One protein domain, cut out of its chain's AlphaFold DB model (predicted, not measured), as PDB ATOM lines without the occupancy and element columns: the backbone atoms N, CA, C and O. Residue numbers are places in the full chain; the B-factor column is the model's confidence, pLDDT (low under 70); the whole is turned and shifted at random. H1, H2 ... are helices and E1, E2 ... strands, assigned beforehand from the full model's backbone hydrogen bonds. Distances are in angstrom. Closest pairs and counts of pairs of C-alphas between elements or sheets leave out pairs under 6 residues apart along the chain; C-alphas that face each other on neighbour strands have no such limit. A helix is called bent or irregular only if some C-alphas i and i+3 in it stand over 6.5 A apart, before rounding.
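What this domain is: This is residues 3 to 165 of the 169 residues of an uncharacterized protein of Phyllobacterium zundukense (UniProt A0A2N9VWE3). A strongly twisted sheet of seven strands curls round one long helix, H3, which lies at the core. H4 packs alongside H3 on its side away from E4, and H1 packs on H3 and on the edge strand E2; the link from E4 to H2, with H2 itself, makes one end of the long axis, and the link from E3 to E4 the other. The printed part has 163 residues, with four named helices and seven named strands in the order E1 H1 E2 E3 E4 H2 E5 H3 E6 E7 H4; the class is mixed, helices and strands. The sheet runs E2 E3 E4 E5 E1 E6 E7, antiparallel throughout. The whole is compact, with a radius of gyration of the C-alphas of 15.9 A, and spans 49 by 32 by 26 A, only just elongated.

Where its parts are: Begin with E4, residues 63 to 73: find C-alpha 63 at (38.002, -4.131, -62.286) and follow 32.7 A to C-alpha 73 at (58.232, -13.287, -38.273). On one side of it look for E3, residues 42 to 50, 24.8 A long, then E2, residues 27 to 31. On the other side come E5, residues 95 to 100, E1, residues 3 to 7, E6, residues 127 to 129, and E7, residues 132 to 134. H3, residues 108 to 123, covers 22.3 A, and H4, residues 140 to 154, covers 21.3 A, ending at C-alpha 154 at (46.151, 13.978, -59.314). H1 is residues 12 to 22 and H2 residues 84 to 90. H1 is only just irregular: C-alphas 13 and 16 are 7.0 A apart.

How they stand to each other: E2, E3 and E4 form a meander, each strand the antiparallel neighbour of the one before; look for N 28 and O 49 at 2.9 A and N 44 and O 67 at 2.8 A. Beyond E4, find N 70 and O 98 at 3.0 A, N 5 and O 97 at 2.9 A, N 128 and O 4 at 2.8 A, and, in the hairpin E6 and E7, N 134 and O 127 at 2.8 A. E5, H3 and E6 form a split strand-helix-strand unit, two strands running the same way with E1 between them, and its crossover is right-handed. H1 and H3 on one face of the sheet give two layers. The closest C-alphas of E4 and H3 are Gly 66 and Gln 108, 5.5 A. H3 and H4 touch at Ala 117 and Val 141, their closest C-alphas, 5.1 A, at a shallow tilt of 7 degrees, opposite ways. H1 and H3 touch at a steep tilt of 58 degrees, closest at C-alphas 18 and 118, 6.3 A. H4 is not on the sheet, and H2 only grazes it with residues 86 to 90. Every O i to N i+4 pair is within hydrogen-bond range in H2, H3 and H4; in H1 5 of 7 are.

The domain as a whole: The C-alphas farthest apart are those of Ala 56 and Glu 77, 49.6 A. The printed part has no cut. The link from E3 to E4, residues 51 to 62, is long. Near the last printed residue, residues 163 to 164 pair antiparallel with residues 63 to 64 of E4. The mean pLDDT of the printed part is 95.6, and no printed residue is under 70.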
ATOM      1  N   PHE A   3      54.192  -0.962 -47.386       97.31
ATOM      2  CA  PHE A   3      53.581  -0.767 -46.080       97.31
ATOM      3  C   PHE A   3      53.873  -1.986 -45.216       97.31
ATOM      4  O   PHE A   3      53.772  -3.121 -45.691       97.31
ATOM      5  N   HIS A   4      54.136  -1.750 -43.938       97.19
ATOM      6  CA  HIS A   4      54.224  -2.810 -42.944       97.19
ATOM      7  C   HIS A   4      53.145  -2.619 -41.888       97.19
ATOM      8  O   HIS A   4      52.799  -1.495 -41.520       97.19
ATOM      9  N   VAL A   5      52.602  -3.725 -41.393       97.81
ATOM     10  CA  VAL A   5      51.746  -3.738 -40.206       97.81
ATOM     11  C   VAL A   5      52.303  -4.763 -39.235       97.81
ATOM     12  O   VAL A   5      52.382  -5.949 -39.562       97.81
ATOM     13  N   HIS A   6      52.694  -4.306 -38.050       97.12
ATOM     14  CA  HIS A   6      53.304  -5.163 -37.037       97.12
ATOM     15  C   HIS A   6      52.229  -5.713 -36.105       97.12
ATOM     16  O   HIS A   6      51.433  -4.966 -35.536       97.12
ATOM     17  N   VAL A   7      52.181  -7.034 -35.968       97.12
ATOM     18  CA  VAL A   7      51.114  -7.756 -35.269       97.12
ATOM     19  C   VAL A   7      51.696  -8.893 -34.431       97.12
ATOM     20  O   VAL A   7      52.804  -9.364 -34.673       97.12
ATOM     21  N   ASN A   8      50.950  -9.354 -33.427       96.38
ATOM     22  CA  ASN A   8      51.320 -10.564 -32.677       96.38
ATOM     23  C   ASN A   8      50.877 -11.840 -33.400       96.38
ATOM     24  O   ASN A   8      51.506 -12.891 -33.315       96.38
ATOM     25  N   GLU A   9      49.756 -11.748 -34.103       95.56
ATOM     26  CA  GLU A   9      49.173 -12.825 -34.879       95.56
ATOM     27  C   GLU A   9      48.255 -12.234 -35.947       95.56
ATOM     28  O   GLU A   9      47.757 -11.114 -35.814       95.56
ATOM     29  N   ILE A  10      48.047 -12.994 -37.016       96.94
ATOM     30  CA  ILE A  10      47.066 -12.691 -38.050       96.94
ATOM     31  C   ILE A  10      46.519 -14.009 -38.590       96.94
ATOM     32  O   ILE A  10      47.273 -14.960 -38.805       96.94
ATOM     33  N   SER A  11      45.202 -14.081 -38.753       96.56
ATOM     34  CA  SER A  11      44.496 -15.263 -39.242       96.56
ATOM     35  C   SER A  11      43.449 -14.867 -40.276       96.56
ATOM     36  O   SER A  11      43.090 -13.697 -40.421       96.56
ATOM     37  N   ASP A  12      42.911 -15.867 -40.963       98.06
ATOM     38  CA  ASP A  12      41.875 -15.678 -41.981       98.06
ATOM     39  C   ASP A  12      40.550 -15.155 -41.399       98.06
ATOM     40  O   ASP A  12      39.712 -14.630 -42.133       98.06
ATOM     41  N   ASP A  13      40.380 -15.211 -40.074       97.81
ATOM     42  CA  ASP A  13      39.180 -14.736 -39.379       97.81
ATOM     43  C   ASP A  13      38.939 -13.232 -39.578       97.81
ATOM     44  O   ASP A  13      37.798 -12.771 -39.494       97.81
ATOM     45  N   ILE A  14      39.989 -12.454 -39.875       97.81
ATOM     46  CA  ILE A  14      39.852 -11.013 -40.115       97.81
ATOM     47  C   ILE A  14      39.397 -10.686 -41.540       97.81
ATOM     48  O   ILE A  14      38.925  -9.574 -41.770       97.81
ATOM     49  N   ILE A  15      39.519 -11.613 -42.502       98.50
ATOM     50  CA  ILE A  15      39.267 -11.343 -43.929       98.50
ATOM     51  C   ILE A  15      37.854 -10.778 -44.160       98.50
ATOM     52  O   ILE A  15      37.739  -9.748 -44.830       98.50
ATOM     53  N   PRO A  16      36.770 -11.339 -43.579       98.56
ATOM     54  CA  PRO A  16      35.433 -10.774 -43.758       98.56
ATOM     55  C   PRO A  16      35.313  -9.338 -43.233       98.56
ATOM     56  O   PRO A  16      34.689  -8.497 -43.880       98.56
ATOM     57  N   ALA A  17      35.925  -9.038 -42.083       98.56
ATOM     58  CA  ALA A  17      35.912  -7.699 -41.497       98.56
ATOM     59  C   ALA A  17      36.753  -6.712 -42.320       98.56
ATOM     60  O   ALA A  17      36.328  -5.580 -42.536       98.56
ATOM     61  N   MET A  18      37.898  -7.161 -42.835       98.44
ATOM     62  CA  MET A  18      38.763  -6.388 -43.722       98.44
ATOM     63  C   MET A  18      38.012  -5.973 -44.991       98.44
ATOM     64  O   MET A  18      37.966  -4.791 -45.318       98.44
ATOM     65  N   ILE A  19      37.352  -6.918 -45.667       98.69
ATOM     66  CA  ILE A  19      36.564  -6.630 -46.875       98.69
ATOM     67  C   ILE A  19      35.370  -5.724 -46.564       98.69
ATOM     68  O   ILE A  19      35.088  -4.791 -47.315       98.69
ATOM     69  N   ALA A  20      34.680  -5.950 -45.442       98.56
ATOM     70  CA  ALA A  20      33.577  -5.090 -45.019       98.56
ATOM     71  C   ALA A  20      34.026  -3.642 -44.760       98.56
ATOM     72  O   ALA A  20      33.283  -2.710 -45.071       98.56
ATOM     73  N   GLU A  21      35.224  -3.444 -44.209       98.25
ATOM     74  CA  GLU A  21      35.791  -2.115 -43.988       98.25
ATOM     75  C   GLU A  21      36.205  -1.458 -45.308       98.25
ATOM     76  O   GLU A  21      35.816  -0.322 -45.565       98.25
ATOM     77  N   LEU A  22      36.906  -2.186 -46.182       98.50
ATOM     78  CA  LEU A  22      37.316  -1.712 -47.509       98.50
ATOM     79  C   LEU A  22      36.118  -1.249 -48.359       98.50
ATOM     80  O   LEU A  22      36.184  -0.214 -49.024       98.50
ATOM     81  N   ASN A  23      34.986  -1.946 -48.262       98.44
ATOM     82  CA  ASN A  23      33.740  -1.603 -48.959       98.44
ATOM     83  C   ASN A  23      33.087  -0.285 -48.511       98.44
ATOM     84  O   ASN A  23      32.110   0.159 -49.116       98.44
ATOM     85  N   LYS A  24      33.605   0.378 -47.473       97.81
ATOM     86  CA  LYS A  24      33.152   1.720 -47.076       97.81
ATOM     87  C   LYS A  24      33.750   2.826 -47.953       97.81
ATOM     88  O   LYS A  24      33.212   3.931 -47.966       97.81
ATOM     89  N   PHE A  25      34.808   2.540 -48.716       97.31
ATOM     90  CA  PHE A  25      35.602   3.536 -49.449       97.31
ATOM     91  C   PHE A  25      35.260   3.592 -50.941       97.31
ATOM     92  O   PHE A  25      36.094   3.356 -51.814       97.31
ATOM     93  N   GLU A  26      33.999   3.919 -51.232       96.94
ATOM     94  CA  GLU A  26      33.484   4.153 -52.595       96.94
ATOM     95  C   GLU A  26      33.711   2.994 -53.581       96.94
ATOM     96  O   GLU A  26      33.823   3.199 -54.792       96.94
ATOM     97  N   MET A  27      33.742   1.765 -53.074       97.31
ATOM     98  CA  MET A  27      33.850   0.567 -53.891       97.31
ATOM     99  C   MET A  27      33.059  -0.590 -53.295       97.31
ATOM    100  O   MET A  27      32.764  -0.623 -52.105       97.31
ATOM    101  N   THR A  28      32.734  -1.557 -54.142       98.25
ATOM    102  CA  THR A  28      32.435  -2.925 -53.717       98.25
ATOM    103  C   THR A  28      33.577  -3.803 -54.202       98.25
ATOM    104  O   THR A  28      33.862  -3.800 -55.396       98.25
ATOM    105  N   CYS A  29      34.238  -4.521 -53.304       98.31
ATOM    106  CA  CYS A  29      35.375  -5.374 -53.581       98.31
ATOM    107  C   CYS A  29      35.229  -6.762 -52.955       98.31
ATOM    108  O   CYS A  29      34.576  -6.955 -51.925       98.31
ATOM    109  N   GLU A  30      35.913  -7.707 -53.581       98.12
ATOM    110  CA  GLU A  30      36.098  -9.086 -53.158       98.12
ATOM    111  C   GLU A  30      37.586  -9.417 -53.315       98.12
ATOM    112  O   GLU A  30      38.221  -9.010 -54.289       98.12
ATOM    113  N   VAL A  31      38.147 -10.154 -52.363       97.56
ATOM    114  CA  VAL A  31      39.504 -10.702 -52.475       97.56
ATOM    115  C   VAL A  31      39.446 -12.094 -53.096       97.56
ATOM    116  O   VAL A  31      38.412 -12.762 -53.008       97.56
ATOM    117  N   TYR A  32      40.543 -12.535 -53.713       96.62
ATOM    118  CA  TYR A  32      40.678 -13.899 -54.217       96.62
ATOM    119  C   TYR A  32      40.151 -14.942 -53.207       96.62
ATOM    120  O   TYR A  32      40.621 -14.966 -52.069       96.62
ATOM    121  N   PRO A  33      39.214 -15.836 -53.588       94.81
ATOM    122  CA  PRO A  33      38.588 -16.771 -52.647       94.81
ATOM    123  C   PRO A  33      39.547 -17.764 -51.979       94.81
ATOM    124  O   PRO A  33      39.210 -18.326 -50.941       94.81
ATOM    125  N   GLY A  34      40.711 -18.013 -52.586       94.06
ATOM    126  CA  GLY A  34      41.758 -18.867 -52.024       94.06
ATOM    127  C   GLY A  34      42.759 -18.126 -51.136       94.06
ATOM    128  O   GLY A  34      43.742 -18.733 -50.721       94.06
ATOM    129  N   PHE A  35      42.554 -16.831 -50.883       96.44
ATOM    130  CA  PHE A  35      43.438 -16.044 -50.035       96.44
ATOM    131  C   PHE A  35      43.437 -16.559 -48.592       96.44
ATOM    132  O   PHE A  35      42.382 -16.790 -48.003       96.44
ATOM    133  N   SER A  36      44.636 -16.683 -48.025       96.94
ATOM    134  CA  SER A  36      44.859 -16.975 -46.613       96.94
ATOM    135  C   SER A  36      46.104 -16.243 -46.130       96.94
ATOM    136  O   SER A  36      47.159 -16.362 -46.748       96.94
ATOM    137  N   PHE A  37      46.027 -15.550 -44.998       96.56
ATOM    138  CA  PHE A  37      47.198 -14.940 -44.357       96.56
ATOM    139  C   PHE A  37      48.220 -15.979 -43.878       96.56
ATOM    140  O   PHE A  37      49.371 -15.636 -43.622       96.56
ATOM    141  N   VAL A  38      47.810 -17.244 -43.736       93.25
ATOM    142  CA  VAL A  38      48.663 -18.325 -43.224       93.25
ATOM    143  C   VAL A  38      49.518 -18.940 -44.329       93.25
ATOM    144  O   VAL A  38      50.647 -19.353 -44.075       93.25
ATOM    145  N   THR A  39      48.976 -19.047 -45.544       90.50
ATOM    146  CA  THR A  39      49.626 -19.784 -46.640       90.50
ATOM    147  C   THR A  39      49.977 -18.926 -47.847       90.50
ATOM    148  O   THR A  39      50.732 -19.393 -48.698       90.50
ATOM    149  N   GLN A  40      49.419 -17.720 -47.970       85.88
ATOM    150  CA  GLN A  40      49.690 -16.844 -49.105       85.88
ATOM    151  C   GLN A  40      51.044 -16.151 -48.949       85.88
ATOM    152  O   GLN A  40      51.363 -15.585 -47.906       85.88
ATOM    153  N   SER A  41      51.792 -16.142 -50.045       91.69
ATOM    154  CA  SER A  41      52.923 -15.257 -50.296       91.69
ATOM    155  C   SER A  41      52.836 -14.824 -51.756       91.69
ATOM    156  O   SER A  41      52.499 -15.634 -52.627       91.69
ATOM    157  N   GLY A  42      53.082 -13.546 -52.018       94.88
ATOM    158  CA  GLY A  42      53.040 -12.956 -53.350       94.88
ATOM    159  C   GLY A  42      51.731 -12.229 -53.682       94.88
ATOM    160  O   GLY A  42      51.014 -11.772 -52.790       94.88
ATOM    161  N   PHE A  43      51.420 -12.099 -54.975       95.75
ATOM    162  CA  PHE A  43      50.342 -11.229 -55.449       95.75
ATOM    163  C   PHE A  43      48.968 -11.607 -54.884       95.75
ATOM    164  O   PHE A  43      48.496 -12.735 -55.042       95.75
ATOM    165  N   LEU A  44      48.310 -10.625 -54.268       96.88
ATOM    166  CA  LEU A  44      46.954 -10.697 -53.746       96.88
ATOM    167  C   LEU A  44      46.011  -9.852 -54.614       96.88
ATOM    168  O   LEU A  44      45.982  -8.623 -54.473       96.88
ATOM    169  N   PRO A  45      45.219 -10.482 -55.500       97.12
ATOM    170  CA  PRO A  45      44.286  -9.757 -56.341       97.12
ATOM    171  C   PRO A  45      42.962  -9.473 -55.628       97.12
ATOM    172  O   PRO A  45      42.404 -10.307 -54.906       97.12
ATOM    173  N   PHE A  46      42.422  -8.298 -55.934       98.38
ATOM    174  CA  PHE A  46      41.084  -7.855 -55.580       98.38
ATOM    175  C   PHE A  46      40.284  -7.611 -56.850       98.38
ATOM    176  O   PHE A  46      40.716  -6.886 -57.750       98.38
ATOM    177  N   LYS A  47      39.073  -8.160 -56.886       98.62
ATOM    178  CA  LYS A  47      38.031  -7.753 -57.821       98.62
ATOM    179  C   LYS A  47      37.286  -6.587 -57.191       98.62
ATOM    180  O   LYS A  47      36.928  -6.664 -56.018       98.62
ATOM    181  N   PHE A  48      36.987  -5.537 -57.946       98.62
ATOM    182  CA  PHE A  48      36.204  -4.423 -57.422       98.62
ATOM    183  C   PHE A  48      35.398  -3.676 -58.479       98.62
ATOM    184  O   PHE A  48      35.644  -3.777 -59.677       98.62
ATOM    185  N   ARG A  49      34.431  -2.889 -58.016       98.50
ATOM    186  CA  ARG A  49      33.678  -1.917 -58.806       98.50
ATOM    187  C   ARG A  49      33.577  -0.616 -58.025       98.50
ATOM    188  O   ARG A  49      33.255  -0.634 -56.839       98.50
ATOM    189  N   LEU A  50      33.828   0.508 -58.691       97.81
ATOM    190  CA  LEU A  50      33.689   1.835 -58.091       97.81
ATOM    191  C   LEU A  50      32.213   2.234 -57.990       97.81
ATOM    192  O   LEU A  50      31.456   2.069 -58.947       97.81
ATOM    193  N   SER A  51      31.822   2.815 -56.858       96.00
ATOM    194  CA  SER A  51      30.454   3.305 -56.641       96.00
ATOM    195  C   SER A  51      30.171   4.577 -57.446       96.00
ATOM    196  O   SER A  51      29.095   4.724 -58.022       96.00
ATOM    197  N   HIS A  52      31.150   5.488 -57.512       94.00
ATOM    198  CA  HIS A  52      31.043   6.778 -58.202       94.00
ATOM    199  C   HIS A  52      32.338   7.097 -58.969       94.00
ATOM    200  O   HIS A  52      33.102   7.973 -58.562       94.00
ATOM    201  N   PRO A  53      32.638   6.375 -60.063       93.69
ATOM    202  CA  PRO A  53      33.869   6.601 -60.811       93.69
ATOM    203  C   PRO A  53      33.912   8.019 -61.394       93.69
ATOM    204  O   PRO A  53      32.948   8.473 -62.013       93.69
ATOM    205  N   LYS A  54      35.053   8.700 -61.228       88.25
ATOM    206  CA  LYS A  54      35.282  10.059 -61.754       88.25
ATOM    207  C   LYS A  54      35.318  10.090 -63.280       88.25
ATOM    208  O   LYS A  54      34.811  11.028 -63.888       88.25
ATOM    209  N   ILE A  55      35.876   9.045 -63.890       92.12
ATOM    210  CA  ILE A  55      35.985   8.911 -65.342       92.12
ATOM    211  C   ILE A  55      34.932   7.941 -65.883       92.12
ATOM    212  O   ILE A  55      34.736   6.837 -65.372       92.12
ATOM    213  N   ALA A  56      34.255   8.354 -66.956       92.88
ATOM    214  CA  ALA A  56      33.102   7.634 -67.497       92.88
ATOM    215  C   ALA A  56      33.436   6.213 -67.974       92.88
ATOM    216  O   ALA A  56      32.577   5.336 -67.920       92.88
ATOM    217  N   VAL A  57      34.674   5.975 -68.421       93.88
ATOM    218  CA  VAL A  57      35.098   4.665 -68.935       93.88
ATOM    219  C   VAL A  57      35.109   3.582 -67.854       93.88
ATOM    220  O   VAL A  57      34.907   2.422 -68.183       93.88
ATOM    221  N   LEU A  58      35.270   3.936 -66.576       95.75
ATOM    222  CA  LEU A  58      35.270   2.974 -65.465       95.75
ATOM    223  C   LEU A  58      33.865   2.612 -64.971       95.75
ATOM    224  O   LEU A  58      33.708   1.757 -64.099       95.75
ATOM    225  N   LYS A  59      32.833   3.279 -65.492       95.69
ATOM    226  CA  LYS A  59      31.459   3.078 -65.047       95.69
ATOM    227  C   LYS A  59      30.981   1.659 -65.354       95.69
ATOM    228  O   LYS A  59      31.147   1.171 -66.466       95.69
ATOM    229  N   ASP A  60      30.351   1.042 -64.355       94.62
ATOM    230  CA  ASP A  60      29.736  -0.288 -64.429       94.62
ATOM    231  C   ASP A  60      30.712  -1.428 -64.804       94.62
ATOM    232  O   ASP A  60      30.270  -2.516 -65.176       94.62
ATOM    233  N   LYS A  61      32.030  -1.207 -64.672       97.06
ATOM    234  CA  LYS A  61      33.064  -2.221 -64.913       97.06
ATOM    235  C   LYS A  61      33.393  -3.009 -63.651       97.06
ATOM    236  O   LYS A  61      33.497  -2.442 -62.566       97.06
ATOM    237  N   ASP A  62      33.609  -4.309 -63.827       98.25
ATOM    238  CA  ASP A  62      34.356  -5.104 -62.857       98.25
ATOM    239  C   ASP A  62      35.841  -4.943 -63.177       98.25
ATOM    240  O   ASP A  62      36.283  -5.194 -64.297       98.25
ATOM    241  N   LEU A  63      36.592  -4.468 -62.195       98.19
ATOM    242  CA  LEU A  63      38.002  -4.131 -62.286       98.19
ATOM    243  C   LEU A  63      38.822  -5.078 -61.414       98.19
ATOM    244  O   LEU A  63      38.298  -5.696 -60.484       98.19
ATOM    245  N   MET A  64      40.116  -5.153 -61.700       98.06
ATOM    246  CA  MET A  64      41.086  -5.889 -60.904       98.06
ATOM    247  C   MET A  64      42.302  -5.022 -60.595       98.06
ATOM    248  O   MET A  64      42.778  -4.265 -61.440       98.06
ATOM    249  N   SER A  65      42.789  -5.132 -59.367       98.06
ATOM    250  CA  SER A  65      44.056  -4.563 -58.907       98.06
ATOM    251  C   SER A  65      44.537  -5.386 -57.710       98.06
ATOM    252  O   SER A  65      43.922  -6.393 -57.354       98.06
ATOM    253  N   GLY A  66      45.641  -4.995 -57.093       97.25
ATOM    254  CA  GLY A  66      46.179  -5.689 -55.934       97.25
ATOM    255  C   GLY A  66      47.575  -5.224 -55.571       97.25
ATOM    256  O   GLY A  66      48.055  -4.182 -56.022       97.25
ATOM    257  N   PHE A  67      48.222  -6.030 -54.744       97.69
ATOM    258  CA  PHE A  67      49.577  -5.814 -54.257       97.69
ATOM    259  C   PHE A  67      50.219  -7.160 -53.918       97.69
ATOM    260  O   PHE A  67      49.529  -8.167 -53.783       97.69
ATOM    261  N   GLU A  68      51.537  -7.187 -53.774       97.50
ATOM    262  CA  GLU A  68      52.239  -8.341 -53.211       97.50
ATOM    263  C   GLU A  68      52.049  -8.340 -51.694       97.50
ATOM    264  O   GLU A  68      52.260  -7.307 -51.052       97.50
ATOM    265  N   LEU A  69      51.654  -9.475 -51.123       97.56
ATOM    266  CA  LEU A  69      51.506  -9.645 -49.683       97.56
ATOM    267  C   LEU A  69      52.401 -10.765 -49.188       97.56
ATOM    268  O   LEU A  69      52.396 -11.866 -49.737       97.56
ATOM    269  N   ASP A  70      53.080 -10.502 -48.081       96.88
ATOM    270  CA  ASP A  70      53.780 -11.522 -47.323       96.88
ATOM    271  C   ASP A  70      53.581 -11.331 -45.821       96.88
ATOM    272  O   ASP A  70      53.413 -10.210 -45.337       96.88
ATOM    273  N   VAL A  71      53.634 -12.432 -45.076       97.31
ATOM    274  CA  VAL A  71      53.624 -12.425 -43.611       97.31
ATOM    275  C   VAL A  71      54.869 -13.149 -43.127       97.31
ATOM    276  O   VAL A  71      55.048 -14.335 -43.406       97.31
ATOM    277  N   TYR A  72      55.713 -12.450 -42.377       94.56
ATOM    278  CA  TYR A  72      56.945 -13.009 -41.822       94.56
ATOM    279  C   TYR A  72      57.012 -12.795 -40.317       94.56
ATOM    280  O   TYR A  72      56.293 -11.959 -39.766       94.56
ATOM    281  N   ASP A  73      57.874 -13.562 -39.658       96.19
ATOM    282  CA  ASP A  73      58.232 -13.287 -38.273       96.19
ATOM    283  C   ASP A  73      59.053 -11.989 -38.220       96.19
ATOM    284  O   ASP A  73      59.875 -11.726 -39.097       96.19
ATOM    285  N   PHE A  74      58.762 -11.143 -37.237       95.75
ATOM    286  CA  PHE A  74      59.425  -9.857 -37.062       95.75
ATOM    287  C   PHE A  74      60.629 -10.013 -36.138       95.75
ATOM    288  O   PHE A  74      60.469 -10.413 -34.983       95.75
ATOM    289  N   ASP A  75      61.807  -9.656 -36.644       94.56
ATOM    290  CA  ASP A  75      63.033  -9.551 -35.861       94.56
ATOM    291  C   ASP A  75      63.499  -8.082 -35.816       94.56
ATOM    292  O   ASP A  75      63.913  -7.536 -36.843       94.56
ATOM    293  N   PRO A  76      63.434  -7.415 -34.647       91.62
ATOM    294  CA  PRO A  76      63.939  -6.056 -34.481       91.62
ATOM    295  C   PRO A  76      65.433  -5.908 -34.798       91.62
ATOM    296  O   PRO A  76      65.859  -4.807 -35.136       91.62
ATOM    297  N   GLU A  77      66.233  -6.975 -34.686       90.31
ATOM    298  CA  GLU A  77      67.668  -6.934 -35.003       90.31
ATOM    299  C   GLU A  77      67.927  -6.842 -36.516       90.31
ATOM    300  O   GLU A  77      68.975  -6.345 -36.930       90.31
ATOM    301  N   GLU A  78      66.968  -7.274 -37.340       90.75
ATOM    302  CA  GLU A  78      67.049  -7.221 -38.806       90.75
ATOM    303  C   GLU A  78      66.396  -5.957 -39.402       90.75
ATOM    304  O   GLU A  78      66.527  -5.705 -40.599       90.75
ATOM    305  N   ALA A  79      65.714  -5.145 -38.587       90.00
ATOM    306  CA  ALA A  79      64.961  -3.967 -39.021       90.00
ATOM    307  C   ALA A  79      65.758  -2.655 -38.847       90.00
ATOM    308  O   ALA A  79      65.361  -1.750 -38.112       90.00
ATOM    309  N   ASP A  80      66.898  -2.543 -39.533       87.50
ATOM    310  CA  ASP A  80      67.888  -1.463 -39.359       87.50
ATOM    311  C   ASP A  80      67.465  -0.069 -39.872       87.50
ATOM    312  O   ASP A  80      68.201   0.907 -39.701       87.50
ATOM    313  N   TRP A  81      66.274   0.043 -40.460       89.31
ATOM    314  CA  TRP A  81      65.697   1.291 -40.966       89.31
ATOM    315  C   TRP A  81      64.753   1.994 -39.978       89.31
ATOM    316  O   TRP A  81      64.307   3.106 -40.249       89.31
ATOM    317  N   PHE A  82      64.427   1.381 -38.836       93.31
ATOM    318  CA  PHE A  82      63.656   2.048 -37.783       93.31
ATOM    319  C   PHE A  82      64.570   2.735 -36.766       93.31
ATOM    320  O   PHE A  82      65.696   2.309 -36.509       93.31
ATOM    321  N   SER A  83      64.065   3.801 -36.142       94.12
ATOM    322  CA  SER A  83      64.765   4.441 -35.028       94.12
ATOM    323  C   SER A  83      64.874   3.496 -33.821       94.12
ATOM    324  O   SER A  83      64.055   2.593 -33.658       94.12
ATOM    325  N   GLU A  84      65.848   3.716 -32.930       94.25
ATOM    326  CA  GLU A  84      65.968   2.923 -31.691       94.25
ATOM    327  C   GLU A  84      64.684   2.976 -30.841       94.25
ATOM    328  O   GLU A  84      64.265   1.961 -30.278       94.25
ATOM    329  N   ASP A  85      64.030   4.141 -30.790       94.94
ATOM    330  CA  ASP A  85      62.764   4.330 -30.078       94.94
ATOM    331  C   ASP A  85      61.628   3.531 -30.735       94.94
ATOM    332  O   ASP A  85      60.814   2.916 -30.038       94.94
ATOM    333  N   ASP A  86      61.573   3.498 -32.068       96.38
ATOM    334  CA  ASP A  86      60.586   2.693 -32.785       96.38
ATOM    335  C   ASP A  86      60.844   1.202 -32.594       96.38
ATOM    336  O   ASP A  86      59.926   0.473 -32.227       96.38
ATOM    337  N   LEU A  87      62.090   0.745 -32.727       95.19
ATOM    338  CA  LEU A  87      62.460  -0.652 -32.492       95.19
ATOM    339  C   LEU A  87      62.082  -1.114 -31.085       95.19
ATOM    340  O   LEU A  87      61.506  -2.192 -30.929       95.19
ATOM    341  N   ALA A  88      62.314  -0.288 -30.063       94.38
ATOM    342  CA  ALA A  88      61.907  -0.600 -28.696       94.38
ATOM    343  C   ALA A  88      60.383  -0.787 -28.562       94.38
ATOM    344  O   ALA A  88      59.923  -1.654 -27.813       94.38
ATOM    345  N   ASN A  89      59.587  -0.002 -29.294       94.94
ATOM    346  CA  ASN A  89      58.128  -0.113 -29.296       94.94
ATOM    347  C   ASN A  89      57.612  -1.261 -30.171       94.94
ATOM    348  O   ASN A  89      56.585  -1.865 -29.839       94.94
ATOM    349  N   LEU A  90      58.295  -1.557 -31.273       95.81
ATOM    350  CA  LEU A  90      57.942  -2.604 -32.224       95.81
ATOM    351  C   LEU A  90      58.339  -3.999 -31.727       95.81
ATOM    352  O   LEU A  90      57.645  -4.959 -32.046       95.81
ATOM    353  N   ALA A  91      59.362  -4.119 -30.875       94.88
ATOM    354  CA  ALA A  91      59.886  -5.391 -30.357       94.88
ATOM    355  C   ALA A  91      58.880  -6.264 -29.584       94.88
ATOM    356  O   ALA A  91      59.162  -7.420 -29.278       94.88
ATOM    357  N   LYS A  92      57.702  -5.731 -29.241       95.06
ATOM    358  CA  LYS A  92      56.608  -6.510 -28.640       95.06
ATOM    359  C   LYS A  92      55.783  -7.300 -29.661       95.06
ATOM    360  O   LYS A  92      55.028  -8.169 -29.236       95.06
ATOM    361  N   TYR A  93      55.878  -6.966 -30.947       96.81
ATOM    362  CA  TYR A  93      55.201  -7.663 -32.038       96.81
ATOM    363  C   TYR A  93      56.085  -8.784 -32.574       96.81
ATOM    364  O   TYR A  93      57.306  -8.690 -32.548       96.81
ATOM    365  N   THR A  94      55.464  -9.857 -33.049       96.88
ATOM    366  CA  THR A  94      56.169 -11.081 -33.461       96.88
ATOM    367  C   THR A  94      56.088 -11.330 -34.955       96.88
ATOM    368  O   THR A  94      56.810 -12.181 -35.466       96.88
ATOM    369  N   LYS A  95      55.205 -10.623 -35.665       97.25
ATOM    370  CA  LYS A  95      54.991 -10.761 -37.101       97.25
ATOM    371  C   LYS A  95      54.861  -9.405 -37.771       97.25
ATOM    372  O   LYS A  95      54.372  -8.443 -37.179       97.25
ATOM    373  N   THR A  96      55.215  -9.378 -39.045       96.88
ATOM    374  CA  THR A  96      54.992  -8.240 -39.932       96.88
ATOM    375  C   THR A  96      54.213  -8.703 -41.149       96.88
ATOM    376  O   THR A  96      54.616  -9.642 -41.836       96.88
ATOM    377  N   VAL A  97      53.095  -8.030 -41.418       97.75
ATOM    378  CA  VAL A  97      52.395  -8.107 -42.701       97.75
ATOM    379  C   VAL A  97      53.009  -7.058 -43.612       97.75
ATOM    380  O   VAL A  97      52.894  -5.864 -43.337       97.75
ATOM    381  N   THR A  98      53.653  -7.496 -44.684       97.25
ATOM    382  CA  THR A  98      54.278  -6.626 -45.679       97.25
ATOM    383  C   THR A  98      53.401  -6.561 -46.918       97.25
ATOM    384  O   THR A  98      53.039  -7.585 -47.493       97.25
ATOM    385  N   ILE A  99      53.071  -5.341 -47.334       98.00
ATOM    386  CA  ILE A  99      52.246  -5.026 -48.500       98.00
ATOM    387  C   ILE A  99      53.115  -4.223 -49.466       98.00
ATOM    388  O   ILE A  99      53.407  -3.052 -49.207       98.00
ATOM    389  N   ARG A 100      53.528  -4.825 -50.588       97.12
ATOM    390  CA  ARG A 100      54.352  -4.151 -51.606       97.12
ATOM    391  C   ARG A 100      53.553  -3.817 -52.848       97.12
ATOM    392  O   ARG A 100      52.825  -4.645 -53.389       97.12
ATOM    393  N   PHE A 101      53.773  -2.619 -53.367       96.44
ATOM    394  CA  PHE A 101      53.132  -2.146 -54.585       96.44
ATOM    395  C   PHE A 101      54.108  -1.354 -55.461       96.44
ATOM    396  O   PHE A 101      55.050  -0.712 -54.974       96.44
ATOM    397  N   GLY A 102      53.882  -1.432 -56.775       91.06
ATOM    398  CA  GLY A 102      54.713  -0.802 -57.807       91.06
ATOM    399  C   GLY A 102      54.026   0.338 -58.558       91.06
ATOM    400  O   GLY A 102      54.655   0.938 -59.420       91.06
ATOM    401  N   ALA A 103      52.755   0.627 -58.242       85.50
ATOM    402  CA  ALA A 103      51.899   1.553 -58.990       85.50
ATOM    403  C   ALA A 103      51.792   1.190 -60.486       85.50
ATOM    404  O   ALA A 103      51.765   2.063 -61.353       85.50
ATOM    405  N   PHE A 104      51.742  -0.114 -60.792       91.69
ATOM    406  CA  PHE A 104      51.604  -0.595 -62.169       91.69
ATOM    407  C   PHE A 104      50.229  -0.275 -62.758       91.69
ATOM    408  O   PHE A 104      50.131  -0.062 -63.958       91.69
ATOM    409  N   ASP A 105      49.198  -0.180 -61.918       96.44
ATOM    410  CA  ASP A 105      47.885   0.368 -62.247       96.44
ATOM    411  C   ASP A 105      47.508   1.478 -61.254       96.44
ATOM    412  O   ASP A 105      48.091   1.603 -60.171       96.44
ATOM    413  N   SER A 106      46.525   2.298 -61.626       96.69
ATOM    414  CA  SER A 106      46.117   3.481 -60.864       96.69
ATOM    415  C   SER A 106      45.496   3.162 -59.497       96.69
ATOM    416  O   SER A 106      45.384   4.066 -58.668       96.69
ATOM    417  N   PHE A 107      45.123   1.903 -59.234       97.56
ATOM    418  CA  PHE A 107      44.435   1.464 -58.019       97.56
ATOM    419  C   PHE A 107      45.326   0.701 -57.033       97.56
ATOM    420  O   PHE A 107      44.898   0.482 -55.899       97.56
ATOM    421  N   GLN A 108      46.570   0.354 -57.384       97.69
ATOM    422  CA  GLN A 108      47.446  -0.381 -56.458       97.69
ATOM    423  C   GLN A 108      47.670   0.370 -55.146       97.69
ATOM    424  O   GLN A 108      47.608  -0.238 -54.080       97.69
ATOM    425  N   LEU A 109      47.877   1.695 -55.206       97.12
ATOM    426  CA  LEU A 109      48.021   2.505 -53.994       97.12
ATOM    427  C   LEU A 109      46.740   2.471 -53.154       97.12
ATOM    428  O   LEU A 109      46.831   2.287 -51.947       97.12
ATOM    429  N   ARG A 110      45.555   2.581 -53.776       97.75
ATOM    430  CA  ARG A 110      44.267   2.470 -53.070       97.75
ATOM    431  C   ARG A 110      44.213   1.187 -52.252       97.75
ATOM    432  O   ARG A 110      43.896   1.240 -51.067       97.75
ATOM    433  N   PHE A 111      44.507   0.050 -52.876       98.38
ATOM    434  CA  PHE A 111      44.438  -1.234 -52.187       98.38
ATOM    435  C   PHE A 111      45.535  -1.385 -51.138       98.38
ATOM    436  O   PHE A 111      45.227  -1.804 -50.026       98.38
ATOM    437  N   ALA A 112      46.777  -1.018 -51.444       98.31
ATOM    438  CA  ALA A 112      47.889  -1.156 -50.509       98.31
ATOM    439  C   ALA A 112      47.717  -0.271 -49.260       98.31
ATOM    440  O   ALA A 112      47.836  -0.747 -48.127       98.31
ATOM    441  N   ASP A 113      47.378   1.002 -49.460       97.94
ATOM    442  CA  ASP A 113      47.217   1.996 -48.396       97.94
ATOM    443  C   ASP A 113      46.016   1.647 -47.505       97.94
ATOM    444  O   ASP A 113      46.179   1.392 -46.309       97.94
ATOM    445  N   LEU A 114      44.824   1.487 -48.096       98.56
ATOM    446  CA  LEU A 114      43.623   1.152 -47.329       98.56
ATOM    447  C   LEU A 114      43.738  -0.208 -46.643       98.56
ATOM    448  O   LEU A 114      43.358  -0.323 -45.483       98.56
ATOM    449  N   THR A 115      44.267  -1.240 -47.309       98.50
ATOM    450  CA  THR A 115      44.352  -2.570 -46.684       98.50
ATOM    451  C   THR A 115      45.321  -2.567 -45.510       98.50
ATOM    452  O   THR A 115      44.977  -3.089 -44.451       98.50
ATOM    453  N   SER A 116      46.487  -1.924 -45.635       98.44
ATOM    454  CA  SER A 116      47.425  -1.803 -44.508       98.44
ATOM    455  C   SER A 116      46.814  -1.031 -43.330       98.44
ATOM    456  O   SER A 116      46.901  -1.483 -42.187       98.44
ATOM    457  N   ALA A 117      46.108   0.073 -43.590       98.44
ATOM    458  CA  ALA A 117      45.407   0.841 -42.561       98.44
ATOM    459  C   ALA A 117      44.281   0.039 -41.885       98.44
ATOM    460  O   ALA A 117      44.126   0.077 -40.662       98.44
ATOM    461  N   VAL A 118      43.502  -0.715 -42.662       98.44
ATOM    462  CA  VAL A 118      42.414  -1.559 -42.151       98.44
ATOM    463  C   VAL A 118      42.957  -2.701 -41.297       98.44
ATOM    464  O   VAL A 118      42.414  -2.948 -40.222       98.44
ATOM    465  N   ILE A 119      44.038  -3.367 -41.716       98.12
ATOM    466  CA  ILE A 119      44.680  -4.405 -40.898       98.12
ATOM    467  C   ILE A 119      45.162  -3.794 -39.579       98.12
ATOM    468  O   ILE A 119      44.830  -4.329 -38.526       98.12
ATOM    469  N   ALA A 120      45.850  -2.647 -39.611       98.00
ATOM    470  CA  ALA A 120      46.306  -1.947 -38.406       98.00
ATOM    471  C   ALA A 120      45.148  -1.607 -37.448       98.00
ATOM    472  O   ALA A 120      45.228  -1.852 -36.244       98.00
ATOM    473  N   LYS A 121      44.023  -1.117 -37.982       97.38
ATOM    474  CA  LYS A 121      42.797  -0.853 -37.213       97.38
ATOM    475  C   LYS A 121      42.210  -2.111 -36.576       97.38
ATOM    476  O   LYS A 121      41.787  -2.068 -35.424       97.38
ATOM    477  N   LEU A 122      42.141  -3.214 -37.320       97.00
ATOM    478  CA  LEU A 122      41.518  -4.454 -36.851       97.00
ATOM    479  C   LEU A 122      42.381  -5.200 -35.828       97.00
ATOM    480  O   LEU A 122      41.834  -5.846 -34.937       97.00
ATOM    481  N   THR A 123      43.706  -5.108 -35.937       96.06
ATOM    482  CA  THR A 123      44.644  -5.806 -35.042       96.06
ATOM    483  C   THR A 123      45.148  -4.933 -33.895       96.06
ATOM    484  O   THR A 123      45.698  -5.453 -32.925       96.06
ATOM    485  N   GLY A 124      44.977  -3.610 -33.986       95.06
ATOM    486  CA  GLY A 124      45.590  -2.648 -33.070       95.06
ATOM    487  C   GLY A 124      47.110  -2.534 -33.230       95.06
ATOM    488  O   GLY A 124      47.769  -1.965 -32.359       95.06
ATOM    489  N   GLY A 125      47.666  -3.098 -34.306       95.75
ATOM    490  CA  GLY A 125      49.086  -3.040 -34.628       95.75
ATOM    491  C   GLY A 125      49.491  -1.697 -35.243       95.75
ATOM    492  O   GLY A 125      48.678  -1.075 -35.932       95.75
ATOM    493  N   PRO A 126      50.730  -1.225 -35.021       96.56
ATOM    494  CA  PRO A 126      51.250  -0.053 -35.693       96.56
ATOM    495  C   PRO A 126      51.478  -0.365 -37.166       96.56
ATOM    496  O   PRO A 126      51.805  -1.491 -37.558       96.56
ATOM    497  N   ARG A 127      51.325   0.676 -37.969       97.31
ATOM    498  CA  ARG A 127      51.574   0.660 -39.403       97.31
ATOM    499  C   ARG A 127      52.828   1.469 -39.686       97.31
ATOM    500  O   ARG A 127      53.043   2.481 -39.027       97.31
ATOM    501  N   SER A 128      53.598   1.093 -40.691       95.81
ATOM    502  CA  SER A 128      54.689   1.922 -41.190       95.81
ATOM    503  C   SER A 128      54.726   1.987 -42.710       95.81
ATOM    504  O   SER A 128      54.114   1.174 -43.412       95.81
ATOM    505  N   PHE A 129      55.423   3.004 -43.199       94.75
ATOM    506  CA  PHE A 129      55.779   3.212 -44.594       94.75
ATOM    507  C   PHE A 129      57.158   3.856 -44.604       94.75
ATOM    508  O   PHE A 129      57.347   4.907 -43.984       94.75
ATOM    509  N   ASP A 130      58.108   3.209 -45.272       87.19
ATOM    510  CA  ASP A 130      59.529   3.509 -45.111       87.19
ATOM    511  C   ASP A 130      59.908   3.542 -43.606       87.19
ATOM    512  O   ASP A 130      59.537   2.647 -42.843       87.19
ATOM    513  N   GLU A 131      60.619   4.576 -43.157       87.25
ATOM    514  CA  GLU A 131      61.086   4.729 -41.770       87.25
ATOM    515  C   GLU A 131      59.991   5.252 -40.815       87.25
ATOM    516  O   GLU A 131      60.180   5.277 -39.599       87.25
ATOM    517  N   GLN A 132      58.843   5.703 -41.335       93.69
ATOM    518  CA  GLN A 132      57.810   6.356 -40.531       93.69
ATOM    519  C   GLN A 132      56.833   5.343 -39.934       93.69
ATOM    520  O   GLN A 132      56.192   4.588 -40.666       93.69
ATOM    521  N   VAL A 133      56.650   5.389 -38.611       96.00
ATOM    522  CA  VAL A 133      55.723   4.520 -37.872       96.00
ATOM    523  C   VAL A 133      54.539   5.312 -37.311       96.00
ATOM    524  O   VAL A 133      54.697   6.349 -36.665       96.00
ATOM    525  N   TRP A 134      53.331   4.790 -37.514       96.12
ATOM    526  CA  TRP A 134      52.083   5.282 -36.940       96.12
ATOM    527  C   TRP A 134      51.549   4.287 -35.911       96.12
ATOM    528  O   TRP A 134      51.161   3.165 -36.242       96.12
ATOM    529  N   TYR A 135      51.503   4.725 -34.653       93.44
ATOM    530  CA  TYR A 135      51.003   3.928 -33.528       93.44
ATOM    531  C   TYR A 135      49.513   4.139 -33.237       93.44
ATOM    532  O   TYR A 135      48.912   3.332 -32.529       93.44
ATOM    533  N   ASP A 136      48.919   5.221 -33.749       88.44
ATOM    534  CA  ASP A 136      47.487   5.481 -33.614       88.44
ATOM    535  C   ASP A 136      46.723   4.791 -34.746       88.44
ATOM    536  O   ASP A 136      46.864   5.134 -35.917       88.44
ATOM    537  N   SER A 137      45.898   3.812 -34.387       80.44
ATOM    538  CA  SER A 137      45.057   3.067 -35.321       80.44
ATOM    539  C   SER A 137      43.642   3.643 -35.460       80.44
ATOM    540  O   SER A 137      42.844   3.132 -36.249       80.44
ATOM    541  N   SER A 138      43.302   4.703 -34.716       81.44
ATOM    542  CA  SER A 138      41.945   5.260 -34.676       81.44
ATOM    543  C   SER A 138      41.627   6.189 -35.851       81.44
ATOM    544  O   SER A 138      40.509   6.127 -36.364       81.44
ATOM    545  N   SER A 139      42.593   6.987 -36.320       90.25
ATOM    546  CA  SER A 139      42.458   7.878 -37.488       90.25
ATOM    547  C   SER A 139      43.056   7.309 -38.776       90.25
ATOM    548  O   SER A 139      42.785   7.819 -39.862       90.25
ATOM    549  N   ILE A 140      43.840   6.232 -38.679       95.00
ATOM    550  CA  ILE A 140      44.727   5.776 -39.757       95.00
ATOM    551  C   ILE A 140      44.007   5.418 -41.059       95.00
ATOM    552  O   ILE A 140      44.549   5.596 -42.147       95.00
ATOM    553  N   VAL A 141      42.775   4.921 -40.954       97.06
ATOM    554  CA  VAL A 141      41.957   4.553 -42.114       97.06
ATOM    555  C   VAL A 141      41.389   5.793 -42.805       97.06
ATOM    556  O   VAL A 141      41.346   5.839 -44.034       97.06
ATOM    557  N   ASP A 142      40.992   6.810 -42.040       95.81
ATOM    558  CA  ASP A 142      40.491   8.064 -42.605       95.81
ATOM    559  C   ASP A 142      41.632   8.827 -43.293       95.81
ATOM    560  O   ASP A 142      41.466   9.326 -44.405       95.81
ATOM    561  N   GLU A 143      42.822   8.846 -42.684       96.00
ATOM    562  CA  GLU A 143      44.030   9.438 -43.269       96.00
ATOM    563  C   GLU A 143      44.457   8.729 -44.562       96.00
ATOM    564  O   GLU A 143      44.703   9.396 -45.571       96.00
ATOM    565  N   ALA A 144      44.464   7.390 -44.565       97.44
ATOM    566  CA  ALA A 144      44.693   6.584 -45.766       97.44
ATOM    567  C   ALA A 144      43.700   6.950 -46.877       97.44
ATOM    568  O   ALA A 144      44.076   7.150 -48.033       97.44
ATOM    569  N   TRP A 145      42.421   7.103 -46.535       97.88
ATOM    570  CA  TRP A 145      41.403   7.464 -47.511       97.88
ATOM    571  C   TRP A 145      41.588   8.874 -48.087       97.88
ATOM    572  O   TRP A 145      41.441   9.070 -49.298       97.88
ATOM    573  N   GLU A 146      41.950   9.862 -47.268       97.62
ATOM    574  CA  GLU A 146      42.314  11.192 -47.772       97.62
ATOM    575  C   GLU A 146      43.526  11.128 -48.712       97.62
ATOM    576  O   GLU A 146      43.507  11.748 -49.781       97.62
ATOM    577  N   GLY A 147      44.542  10.332 -48.368       96.69
ATOM    578  CA  GLY A 147      45.708  10.072 -49.217       96.69
ATOM    579  C   GLY A 147      45.321   9.507 -50.583       96.69
ATOM    580  O   GLY A 147      45.695  10.067 -51.618       96.69
ATOM    581  N   VAL A 148      44.487   8.466 -50.598       97.00
ATOM    582  CA  VAL A 148      43.977   7.844 -51.830       97.00
ATOM    583  C   VAL A 148      43.191   8.834 -52.681       97.00
ATOM    584  O   VAL A 148      43.420   8.921 -53.887       97.00
ATOM    585  N   LYS A 149      42.299   9.631 -52.085       96.88
ATOM    586  CA  LYS A 149      41.550  10.649 -52.837       96.88
ATOM    587  C   LYS A 149      42.473  11.683 -53.466       96.88
ATOM    588  O   LYS A 149      42.246  12.061 -54.615       96.88
ATOM    589  N   ASN A 150      43.485  12.146 -52.732       97.12
ATOM    590  CA  ASN A 150      44.461  13.111 -53.235       97.12
ATOM    591  C   ASN A 150      45.265  12.533 -54.401       97.12
ATOM    592  O   ASN A 150      45.381  13.186 -55.438       97.12
ATOM    593  N   TRP A 151      45.742  11.294 -54.266       95.31
ATOM    594  CA  TRP A 151      46.415  10.568 -55.339       95.31
ATOM    595  C   TRP A 151      45.529  10.444 -56.579       95.31
ATOM    596  O   TRP A 151      45.896  10.917 -57.652       95.31
ATOM    597  N   GLU A 152      44.325   9.895 -56.441       95.25
ATOM    598  CA  GLU A 152      43.424   9.673 -57.576       95.25
ATOM    599  C   GLU A 152      42.947  10.975 -58.230       95.25
ATOM    600  O   GLU A 152      42.658  10.993 -59.420       95.25
ATOM    601  N   ASN A 153      42.849  12.074 -57.477       95.00
ATOM    602  CA  ASN A 153      42.566  13.403 -58.032       95.00
ATOM    603  C   ASN A 153      43.745  13.998 -58.811       95.00
ATOM    604  O   ASN A 153      43.541  14.936 -59.577       95.00
ATOM    605  N   SER A 154      44.964  13.500 -58.602       95.44
ATOM    606  CA  SER A 154      46.151  13.978 -59.314       95.44
ATOM    607  C   SER A 154      46.354  13.302 -60.674       95.44
ATOM    608  O   SER A 154      47.099  13.821 -61.504       95.44
ATOM    609  N   ILE A 155      45.678  12.174 -60.920       94.50
ATOM    610  CA  ILE A 155      45.743  11.431 -62.182       94.50
ATOM    611  C   ILE A 155      44.863  12.133 -63.217       94.50
ATOM    612  O   ILE A 155      43.661  12.310 -63.008       94.50
ATOM    613  N   ALA A 156      45.444  12.518 -64.354       94.00
ATOM    614  CA  ALA A 156      44.671  13.075 -65.457       94.00
ATOM    615  C   ALA A 156      43.768  12.005 -66.094       94.00
ATOM    616  O   ALA A 156      44.138  10.836 -66.176       94.00
ATOM    617  N   ASP A 157      42.608  12.407 -66.620       92.38
ATOM    618  CA  ASP A 157      41.611  11.487 -67.195       92.38
ATOM    619  C   ASP A 157      42.180  10.513 -68.246       92.38
ATOM    620  O   ASP A 157      41.723   9.375 -68.342       92.38
ATOM    621  N   ALA A 158      43.174  10.948 -69.028       92.75
ATOM    622  CA  ALA A 158      43.809  10.149 -70.077       92.75
ATOM    623  C   ALA A 158      44.892   9.177 -69.568       92.75
ATOM    624  O   ALA A 158      45.287   8.284 -70.315       92.75
ATOM    625  N   ASP A 159      45.344   9.340 -68.323       94.31
ATOM    626  CA  ASP A 159      46.485   8.616 -67.745       94.31
ATOM    627  C   ASP A 159      46.052   7.495 -66.788       94.31
ATOM    628  O   ASP A 159      46.885   6.826 -66.174       94.31
ATOM    629  N   TRP A 160      44.744   7.266 -66.656       94.88
ATOM    630  CA  TRP A 160      44.217   6.154 -65.876       94.88
ATOM    631  C   TRP A 160      44.613   4.814 -66.496       94.88
ATOM    632  O   TRP A 160      44.155   4.462 -67.584       94.88
ATOM    633  N   ASN A 161      45.405   4.037 -65.758       96.62
ATOM    634  CA  ASN A 161      45.747   2.664 -66.099       96.62
ATOM    635  C   ASN A 161      44.959   1.697 -65.214       96.62
ATOM    636  O   ASN A 161      44.962   1.823 -63.989       96.62
ATOM    637  N   TYR A 162      44.271   0.740 -65.824       96.75
ATOM    638  CA  TYR A 162      43.378  -0.173 -65.120       96.75
ATOM    639  C   TYR A 162      43.258  -1.511 -65.846       96.75
ATOM    640  O   TYR A 162      43.512  -1.618 -67.047       96.75
ATOM    641  N   HIS A 163      42.805  -2.519 -65.106       97.19
ATOM    642  CA  HIS A 163      42.543  -3.856 -65.618       97.19
ATOM    643  C   HIS A 163      41.077  -4.212 -65.382       97.19
ATOM    644  O   HIS A 163      40.549  -3.988 -64.294       97.19
ATOM    645  N   GLU A 164      40.410  -4.743 -66.405       97.81
ATOM    646  CA  GLU A 164      39.086  -5.346 -66.241       97.81
ATOM    647  C   GLU A 164      39.245  -6.751 -65.665       97.81
ATOM    648  O   GLU A 164      40.183  -7.470 -66.006       97.81
ATOM    649  N   PHE A 165      38.339  -7.131 -64.775       98.12
ATOM    650  CA  PHE A 165      38.326  -8.464 -64.195       98.12
ATOM    651  C   PHE A 165      37.666  -9.450 -65.165       98.12
ATOM    652  O   PHE A 165      36.480  -9.323 -65.476       98.12
TER     653      PHE A 165